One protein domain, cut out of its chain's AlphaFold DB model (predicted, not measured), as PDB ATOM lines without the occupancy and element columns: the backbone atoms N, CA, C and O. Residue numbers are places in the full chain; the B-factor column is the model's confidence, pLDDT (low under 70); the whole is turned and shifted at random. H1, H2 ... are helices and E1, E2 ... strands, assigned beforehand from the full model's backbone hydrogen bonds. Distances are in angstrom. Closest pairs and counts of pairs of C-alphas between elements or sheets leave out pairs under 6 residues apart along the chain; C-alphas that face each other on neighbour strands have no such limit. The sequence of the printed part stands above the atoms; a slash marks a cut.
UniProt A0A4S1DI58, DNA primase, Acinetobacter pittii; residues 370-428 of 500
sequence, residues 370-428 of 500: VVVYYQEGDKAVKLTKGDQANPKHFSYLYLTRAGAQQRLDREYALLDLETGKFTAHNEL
ATOM      1  N   VAL A 370     -18.633  38.959  18.360       87.19
ATOM      2  CA  VAL A 370     -19.759  39.759  17.870       87.19
ATOM      3  C   VAL A 370     -21.020  38.907  17.836       87.19
ATOM      4  O   VAL A 370     -20.998  37.777  17.340       87.19
ATOM      5  N   VAL A 371     -22.123  39.484  18.308       85.94
ATOM      6  CA  VAL A 371     -23.476  38.947  18.137       85.94
ATOM      7  C   VAL A 371     -24.327  39.972  17.400       85.94
ATOM      8  O   VAL A 371     -24.343  41.151  17.760       85.94
ATOM      9  N   VAL A 372     -25.047  39.518  16.380       84.31
ATOM     10  CA  VAL A 372     -26.085  40.285  15.676       84.31
ATOM     11  C   VAL A 372     -27.371  39.465  15.631       84.31
ATOM     12  O   VAL A 372     -27.335  38.249  15.824       84.31
ATOM     13  N   TYR A 373     -28.501  40.094  15.328       85.38
ATOM     14  CA  TYR A 373     -29.801  39.425  15.344       85.38
ATOM     15  C   TYR A 373     -30.559  39.657  14.044       85.38
ATOM     16  O   TYR A 373     -30.452  40.719  13.443       85.38
ATOM     17  N   TYR A 374     -31.354  38.691  13.603       83.94
ATOM     18  CA  TYR A 374     -32.293  38.876  12.501       83.94
ATOM     19  C   TYR A 374     -33.692  38.407  12.879       83.94
ATOM     20  O   TYR A 374     -33.870  37.600  13.791       83.94
ATOM     21  N   GLN A 375     -34.690  38.937  12.183       85.06
ATOM     22  CA  GLN A 375     -36.083  38.594  12.399       85.06
ATOM     23  C   GLN A 375     -36.452  37.306  11.658       85.06
ATOM     24  O   GLN A 375     -36.273  37.201  10.443       85.06
ATOM     25  N   GLU A 376     -37.062  36.365  12.376       87.62
ATOM     26  CA  GLU A 376     -37.704  35.180  11.808       87.62
ATOM     27  C   GLU A 376     -39.107  35.037  12.414       87.62
ATOM     28  O   GLU A 376     -39.282  34.630  13.562       87.62
ATOM     29  N   GLY A 377     -40.128  35.451  11.656       85.12
ATOM     30  CA  GLY A 377     -41.494  35.559  12.171       85.12
ATOM     31  C   GLY A 377     -41.623  36.666  13.221       85.12
ATOM     32  O   GLY A 377     -41.375  37.836  12.929       85.12
ATOM     33  N   ASP A 378     -42.044  36.305  14.429       84.31
ATOM     34  CA  ASP A 378     -42.178  37.183  15.596       84.31
ATOM     35  C   ASP A 378     -41.000  37.076  16.582       84.31
ATOM     36  O   ASP A 378     -41.040  37.708  17.638       84.31
ATOM     37  N   LYS A 379     -39.958  36.307  16.238       87.25
ATOM     38  CA  LYS A 379     -38.789  36.047  17.089       87.25
ATOM     39  C   LYS A 379     -37.516  36.671  16.536       87.25
ATOM     40  O   LYS A 379     -37.349  36.811  15.320       87.25
ATOM     41  N   ALA A 380     -36.594  36.987  17.441       87.00
ATOM     42  CA  ALA A 380     -35.223  37.321  17.084       87.00
ATOM     43  C   ALA A 380     -34.329  36.084  17.128       87.00
ATOM     44  O   ALA A 380     -34.256  35.379  18.137       87.00
ATOM     45  N   VAL A 381     -33.605  35.856  16.036       90.81
ATOM     46  CA  VAL A 381     -32.622  34.780  15.913       90.81
ATOM     47  C   VAL A 381     -31.225  35.384  15.873       90.81
ATOM     48  O   VAL A 381     -30.945  36.277  15.072       90.81
ATOM     49  N   LYS A 382     -30.335  34.901  16.744       92.50
ATOM     50  CA  LYS A 382     -28.954  35.387  16.832       92.50
ATOM     51  C   LYS A 382     -28.021  34.717  15.826       92.50
ATOM     52  O   LYS A 382     -28.114  33.516  15.578       92.50
ATOM     53  N   LEU A 383     -27.081  35.495  15.300       92.06
ATOM     54  CA  LEU A 383     -25.896  35.034  14.580       92.06
ATOM     55  C   LEU A 383     -24.652  35.497  15.337       92.06
ATOM     56  O   LEU A 383     -24.602  36.621  15.838       92.06
ATOM     57  N   THR A 384     -23.646  34.633  15.409       94.25
ATOM     58  CA  THR A 384     -22.454  34.856  16.230       94.25
ATOM     59  C   THR A 384     -21.177  34.642  15.427       94.25
ATOM     60  O   THR A 384     -21.136  33.841  14.489       94.25
ATOM     61  N   LYS A 385     -20.119  35.378  15.784       93.31
ATOM     62  CA  LYS A 385     -18.778  35.231  15.204       93.31
ATOM     63  C   LYS A 385     -17.708  35.586  16.235       93.31
ATOM     64  O   LYS A 385     -17.867  36.549  16.984       93.31
ATOM     65  N   GLY A 386     -16.621  34.816  16.257       90.81
ATOM     66  CA  GLY A 386     -15.557  34.947  17.258       90.81
ATOM     67  C   GLY A 386     -15.868  34.245  18.579       90.81
ATOM     68  O   GLY A 386     -16.830  33.479  18.674       90.81
ATOM     69  N   ASP A 387     -15.057  34.524  19.596       87.38
ATOM     70  CA  ASP A 387     -15.210  33.952  20.933       87.38
ATOM     71  C   ASP A 387     -16.373  34.617  21.686       87.38
ATOM     72  O   ASP A 387     -16.476  35.843  21.771       87.38
ATOM     73  N   GLN A 388     -17.254  33.790  22.240       88.88
ATOM     74  CA  GLN A 388     -18.467  34.211  22.938       88.88
ATOM     75  C   GLN A 388     -18.275  34.325  24.459       88.88
ATOM     76  O   GLN A 388     -19.264  34.392  25.179       88.88
ATOM     77  N   ALA A 389     -17.033  34.365  24.952       83.75
ATOM     78  CA  ALA A 389     -16.736  34.605  26.365       83.75
ATOM     79  C   ALA A 389     -17.122  36.021  26.845       83.75
ATOM     80  O   ALA A 389     -17.607  36.174  27.960       83.75
ATOM     81  N   ASN A 390     -16.919  37.055  26.021       82.12
ATOM     82  CA  ASN A 390     -17.398  38.421  26.265       82.12
ATOM     83  C   ASN A 390     -17.738  39.141  24.942       82.12
ATOM     84  O   ASN A 390     -16.997  40.026  24.498       82.12
ATOM     85  N   PRO A 391     -18.806  38.742  24.236       84.56
ATOM     86  CA  PRO A 391     -19.091  39.266  22.912       84.56
ATOM     87  C   PRO A 391     -19.791  40.634  22.969       84.56
ATOM     88  O   PRO A 391     -20.632  40.887  23.831       84.56
ATOM     89  N   LYS A 392     -19.498  41.516  22.003       82.25
ATOM     90  CA  LYS A 392     -20.275  42.745  21.807       82.25
ATOM     91  C   LYS A 392     -21.575  42.401  21.094       82.25
ATOM     92  O   LYS A 392     -21.576  41.955  19.944       82.25
ATOM     93  N   HIS A 393     -22.684  42.634  21.784       79.75
ATOM     94  CA  HIS A 393     -24.010  42.528  21.199       79.75
ATOM     95  C   HIS A 393     -24.322  43.813  20.442       79.75
ATOM     96  O   HIS A 393     -24.398  44.890  21.028       79.75
ATOM     97  N   PHE A 394     -24.533  43.698  19.137       73.75
ATOM     98  CA  PHE A 394     -25.155  44.763  18.373       73.75
ATOM     99  C   PHE A 394     -26.655  44.556  18.475       73.75
ATOM    100  O   PHE A 394     -27.183  43.575  17.950       73.75
ATOM    101  N   SER A 395     -27.341  45.496  19.117       65.12
ATOM    102  CA  SER A 395     -28.801  45.534  19.227       65.12
ATOM    103  C   SER A 395     -29.483  45.840  17.888       65.12
ATOM    104  O   SER A 395     -30.553  46.440  17.899       65.12
ATOM    105  N   TYR A 396     -28.874  45.435  16.754       68.38
ATOM    106  CA  TYR A 396     -29.495  45.525  15.438       68.38
ATOM    107  C   TYR A 396     -30.370  44.314  15.124       68.38
ATOM    108  O   TYR A 396     -29.824  43.212  15.044       68.38
ATOM    109  N   LEU A 397     -31.670  44.514  14.850       74.75
ATOM    110  CA  LEU A 397     -32.561  43.477  14.308       74.75
ATOM    111  C   LEU A 397     -32.691  43.550  12.776       74.75
ATOM    112  O   LEU A 397     -33.497  44.291  12.216       74.75
ATOM    113  N   TYR A 398     -31.931  42.714  12.077       73.81
ATOM    114  CA  TYR A 398     -31.920  42.644  10.617       73.81
ATOM    115  C   TYR A 398     -33.173  41.963  10.056       73.81
ATOM    116  O   TYR A 398     -33.594  40.916  10.536       73.81
ATOM    117  N   LEU A 399     -33.735  42.504   8.972       67.25
ATOM    118  CA  LEU A 399     -34.905  41.916   8.301       67.25
ATOM    119  C   LEU A 399     -34.614  40.559   7.652       67.25
ATOM    120  O   LEU A 399     -35.508  39.733   7.501       67.25
ATOM    121  N   THR A 400     -33.370  40.337   7.226       76.94
ATOM    122  CA  THR A 400     -32.966  39.105   6.548       76.94
ATOM    123  C   THR A 400     -31.716  38.528   7.190       76.94
ATOM    124  O   THR A 400     -30.802  39.258   7.585       76.94
ATOM    125  N   ARG A 401     -31.632  37.194   7.213       89.38
ATOM    126  CA  ARG A 401     -30.426  36.473   7.640       89.38
ATOM    127  C   ARG A 401     -29.181  36.911   6.857       89.38
ATOM    128  O   ARG A 401     -28.103  37.014   7.430       89.38
ATOM    129  N   ALA A 402     -29.329  37.195   5.559       85.06
ATOM    130  CA  ALA A 402     -28.231  37.646   4.703       85.06
ATOM    131  C   ALA A 402     -27.697  39.036   5.101       85.06
ATOM    132  O   ALA A 402     -26.483  39.208   5.201       85.06
ATOM    133  N   GLY A 403     -28.578  40.006   5.380       73.62
ATOM    134  CA  GLY A 403     -28.170  41.336   5.852       73.62
ATOM    135  C   GLY A 403     -27.475  41.282   7.215       73.62
ATOM    136  O   GLY A 403     -26.440  41.917   7.416       73.62
ATOM    137  N   ALA A 404     -27.983  40.435   8.111       78.69
ATOM    138  CA  ALA A 404     -27.362  40.180   9.407       78.69
ATOM    139  C   ALA A 404     -25.953  39.601   9.266       78.69
ATOM    140  O   ALA A 404     -25.018  40.082   9.903       78.69
ATOM    141  N   GLN A 405     -25.784  38.616   8.382       89.44
ATOM    142  CA  GLN A 405     -24.487  38.003   8.115       89.44
ATOM    143  C   GLN A 405     -23.462  39.033   7.610       89.44
ATOM    144  O   GLN A 405     -22.338  39.062   8.105       89.44
ATOM    145  N   GLN A 406     -23.852  39.936   6.701       79.25
ATOM    146  CA  GLN A 406     -22.959  40.994   6.210       79.25
ATOM    147  C   GLN A 406     -22.497  41.946   7.321       79.25
ATOM    148  O   GLN A 406     -21.316  42.301   7.371       79.25
ATOM    149  N   ARG A 407     -23.395  42.356   8.231       81.50
ATOM    150  CA  ARG A 407     -22.992  43.160   9.398       81.50
ATOM    151  C   ARG A 407     -22.059  42.373  10.302       81.50
ATOM    152  O   ARG A 407     -21.035  42.919  10.694       81.50
ATOM    153  N   LEU A 408     -22.407  41.132  10.635       87.88
ATOM    154  CA  LEU A 408     -21.604  40.278  11.509       87.88
ATOM    155  C   LEU A 408     -20.155  40.198  11.022       87.88
ATOM    156  O   LEU A 408     -19.220  40.352  11.806       87.88
ATOM    157  N   ASP A 409     -19.978  40.016   9.714       89.56
ATOM    158  CA  ASP A 409     -18.666  39.952   9.085       89.56
ATOM    159  C   ASP A 409     -17.921  41.293   9.140       89.56
ATOM    160  O   ASP A 409     -16.729  41.305   9.450       89.56
ATOM    161  N   ARG A 410     -18.618  42.412   8.897       83.25
ATOM    162  CA  ARG A 410     -18.044  43.764   8.969       83.25
ATOM    163  C   ARG A 410     -17.596  44.136  10.378       83.25
ATOM    164  O   ARG A 410     -16.475  44.598  10.547       83.25
ATOM    165  N   GLU A 411     -18.456  43.956  11.376       81.25
ATOM    166  CA  GLU A 411     -18.141  44.358  12.752       81.25
ATOM    167  C   GLU A 411     -17.030  43.503  13.338       81.25
ATOM    168  O   GLU A 411     -16.134  44.026  13.990       81.25
ATOM    169  N   TYR A 412     -17.027  42.201  13.046       87.56
ATOM    170  CA  TYR A 412     -15.934  41.336  13.471       87.56
ATOM    171  C   TYR A 412     -14.590  41.755  12.854       87.56
ATOM    172  O   TYR A 412     -13.563  41.648  13.510       87.56
ATOM    173  N   ALA A 413     -14.583  42.288  11.626       86.06
ATOM    174  CA  ALA A 413     -13.369  42.821  11.004       86.06
ATOM    175  C   ALA A 413     -12.861  44.127  11.650       86.06
ATOM    176  O   ALA A 413     -11.702  44.487  11.461       86.06
ATOM    177  N   LEU A 414     -13.715  44.837  12.395       82.69
ATOM    178  CA  LEU A 414     -13.361  46.046  13.148       82.69
ATOM    179  C   LEU A 414     -12.951  45.750  14.596       82.69
ATOM    180  O   LEU A 414     -12.497  46.663  15.289       82.69
ATOM    181  N   LEU A 415     -13.142  44.513  15.062       83.81
ATOM    182  CA  LEU A 415     -12.739  44.082  16.391       83.81
ATOM    183  C   LEU A 415     -11.239  43.779  16.401       83.81
ATOM    184  O   LEU A 415     -10.779  42.822  15.780       83.81
ATOM    185  N   ASP A 416     -10.485  44.568  17.159       83.25
ATOM    186  CA  ASP A 416      -9.105  44.243  17.492       83.25
ATOM    187  C   ASP A 416      -9.092  43.200  18.620       83.25
ATOM    188  O   ASP A 416      -9.466  43.487  19.760       83.25
ATOM    189  N   LEU A 417      -8.668  41.979  18.287       81.12
ATOM    190  CA  LEU A 417      -8.638  40.842  19.207       81.12
ATOM    191  C   LEU A 417      -7.566  40.973  20.303       81.12
ATOM    192  O   LEU A 417      -7.683  40.304  21.329       81.12
ATOM    193  N   GLU A 418      -6.544  41.822  20.133       79.56
ATOM    194  CA  GLU A 418      -5.518  42.049  21.161       79.56
ATOM    195  C   GLU A 418      -5.991  43.058  22.210       79.56
ATOM    196  O   GLU A 418      -5.817  42.857  23.418       79.56
ATOM    197  N   THR A 419      -6.610  44.155  21.766       79.38
ATOM    198  CA  THR A 419      -7.072  45.218  22.672       79.38
ATOM    199  C   THR A 419      -8.504  45.009  23.169       79.38
ATOM    200  O   THR A 419      -8.879  45.575  24.203       79.38
ATOM    201  N   GLY A 420      -9.296  44.189  22.472       77.62
ATOM    202  CA  GLY A 420     -10.722  43.970  22.722       77.62
ATOM    203  C   GLY A 420     -11.581  45.193  22.390       77.62
ATOM    204  O   GLY A 420     -12.670  45.353  22.945       77.62
ATOM    205  N   LYS A 421     -11.075  46.106  21.552       78.88
ATOM    206  CA  LYS A 421     -11.735  47.371  21.213       78.88
ATOM    207  C   LYS A 421     -12.144  47.399  19.746       78.88
ATOM    208  O   LYS A 421     -11.473  46.850  18.881       78.88
ATOM    209  N   PHE A 422     -13.250  48.083  19.483       72.81
ATOM    210  CA  PHE A 422     -13.668  48.422  18.128       72.81
ATOM    211  C   PHE A 422     -13.059  49.764  17.733       72.81
ATOM    212  O   PHE A 422     -13.006  50.693  18.548       72.81
ATOM    213  N   THR A 423     -12.655  49.906  16.476       67.81
ATOM    214  CA  THR A 423     -12.306  51.210  15.901       67.81
ATOM    215  C   THR A 423     -13.555  52.108  15.933       67.81
ATOM    216  O   THR A 423     -14.596  51.729  15.403       67.81
ATOM    217  N   ALA A 424     -13.457  53.246  16.633       49.00
ATOM    218  CA  ALA A 424     -14.545  54.068  17.189       49.00
ATOM    219  C   ALA A 424     -15.949  53.963  16.547       49.00
ATOM    220  O   ALA A 424     -16.140  54.209  15.355       49.00
ATOM    221  N   HIS A 425     -16.952  53.738  17.400       42.31
ATOM    222  CA  HIS A 425     -18.359  54.071  17.168       42.31
ATOM    223  C   HIS A 425     -18.924  54.756  18.417       42.31
ATOM    224  O   HIS A 425     -18.640  54.325  19.533       42.31
ATOM    225  N   ASN A 426     -19.711  55.817  18.208       39.47
ATOM    226  CA  ASN A 426     -20.503  56.471  19.250       39.47
ATOM    227  C   ASN A 426     -21.592  55.502  19.727       39.47
ATOM    228  O   ASN A 426     -22.331  54.943  18.915       39.47
ATOM    229  N   GLU A 427     -21.660  55.299  21.036       42.28
ATOM    230  CA  GLU A 427     -22.643  54.445  21.700       42.28
ATOM    231  C   GLU A 427     -23.913  55.241  21.997       42.28
ATOM    232  O   GLU A 427     -23.859  56.272  22.662       42.28
ATOM    233  N   LEU A 428     -25.048  54.738  21.512       42.78
ATOM    234  CA  LEU A 428     -26.383  55.092  21.980       42.78
ATOM    235  C   LEU A 428     -27.021  53.824  22.527       42.78
ATOM    236  O   LEU A 428     -27.307  52.896  21.767       42.78
TER     237      LEU A 428
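What this domain is: This is residues 370 to 428 of the 500 residues of the protein "DNA primase" of Acinetobacter pittii (UniProt A0A4S1DI58). A small, strongly twisted sheet of three strands has one helix, H1, lying lengthwise over one of its faces, which makes two layers. Residues 415 to 428, with no named element, follow the helix and fold back on themselves where 415 to 416 pair with 421 to 422. The printed part has 59 residues, with three named strands and then one named helix along the chain, E1 E2 E3 H1. The sheet runs E2 E1 E3 and is mixed, and the class is mixed, helices and strands. The whole is compact, with a radius of gyration of the C-alphas of 11.7 A, and elongated, spanning 37 by 23 by 17 A.

Where its parts are: E1 is residues 370 to 376, 19.5 A long, with C-alpha 370 at (-19.759, 39.759, 17.870). E2 is residues 379 to 386, 23.3 A. E3 is residues 391 to 398, 18.1 A, and bends by 63 degrees at residue 395. H1 is residues 401 to 414, 20.3 A, ending with C-alpha 414 at (-13.361, 46.046, 13.148).

How they stand to each other: E1 is the inner strand. E1 and E2 form an antiparallel hairpin at 154 degrees, with N 383 and O 372 2.8 A apart. E3 is parallel to E1 at 26 degrees, with N 375 and O 398 2.8 A apart. H1 is on the sheet at a height of 7.9 A, over E1 and only just over E2, on which 3 of its C-alphas fall. It runs along the strands, at 10 degrees to E1 on the local plane. The closest C-alphas of E1 and H1, those of Tyr 374 and Arg 401, are 5.7 A apart. In H1 every O i to N i+4 pair is within hydrogen-bond range.

The domain as a whole: The C-alphas farthest apart, of Gly 377 and Glu 418, are 37.6 A apart. The printed part has no cut, and its three links are tight. The mean pLDDT of the printed part is 79.3; residues 395 to 396, 399 and 423 to 428 are under 70.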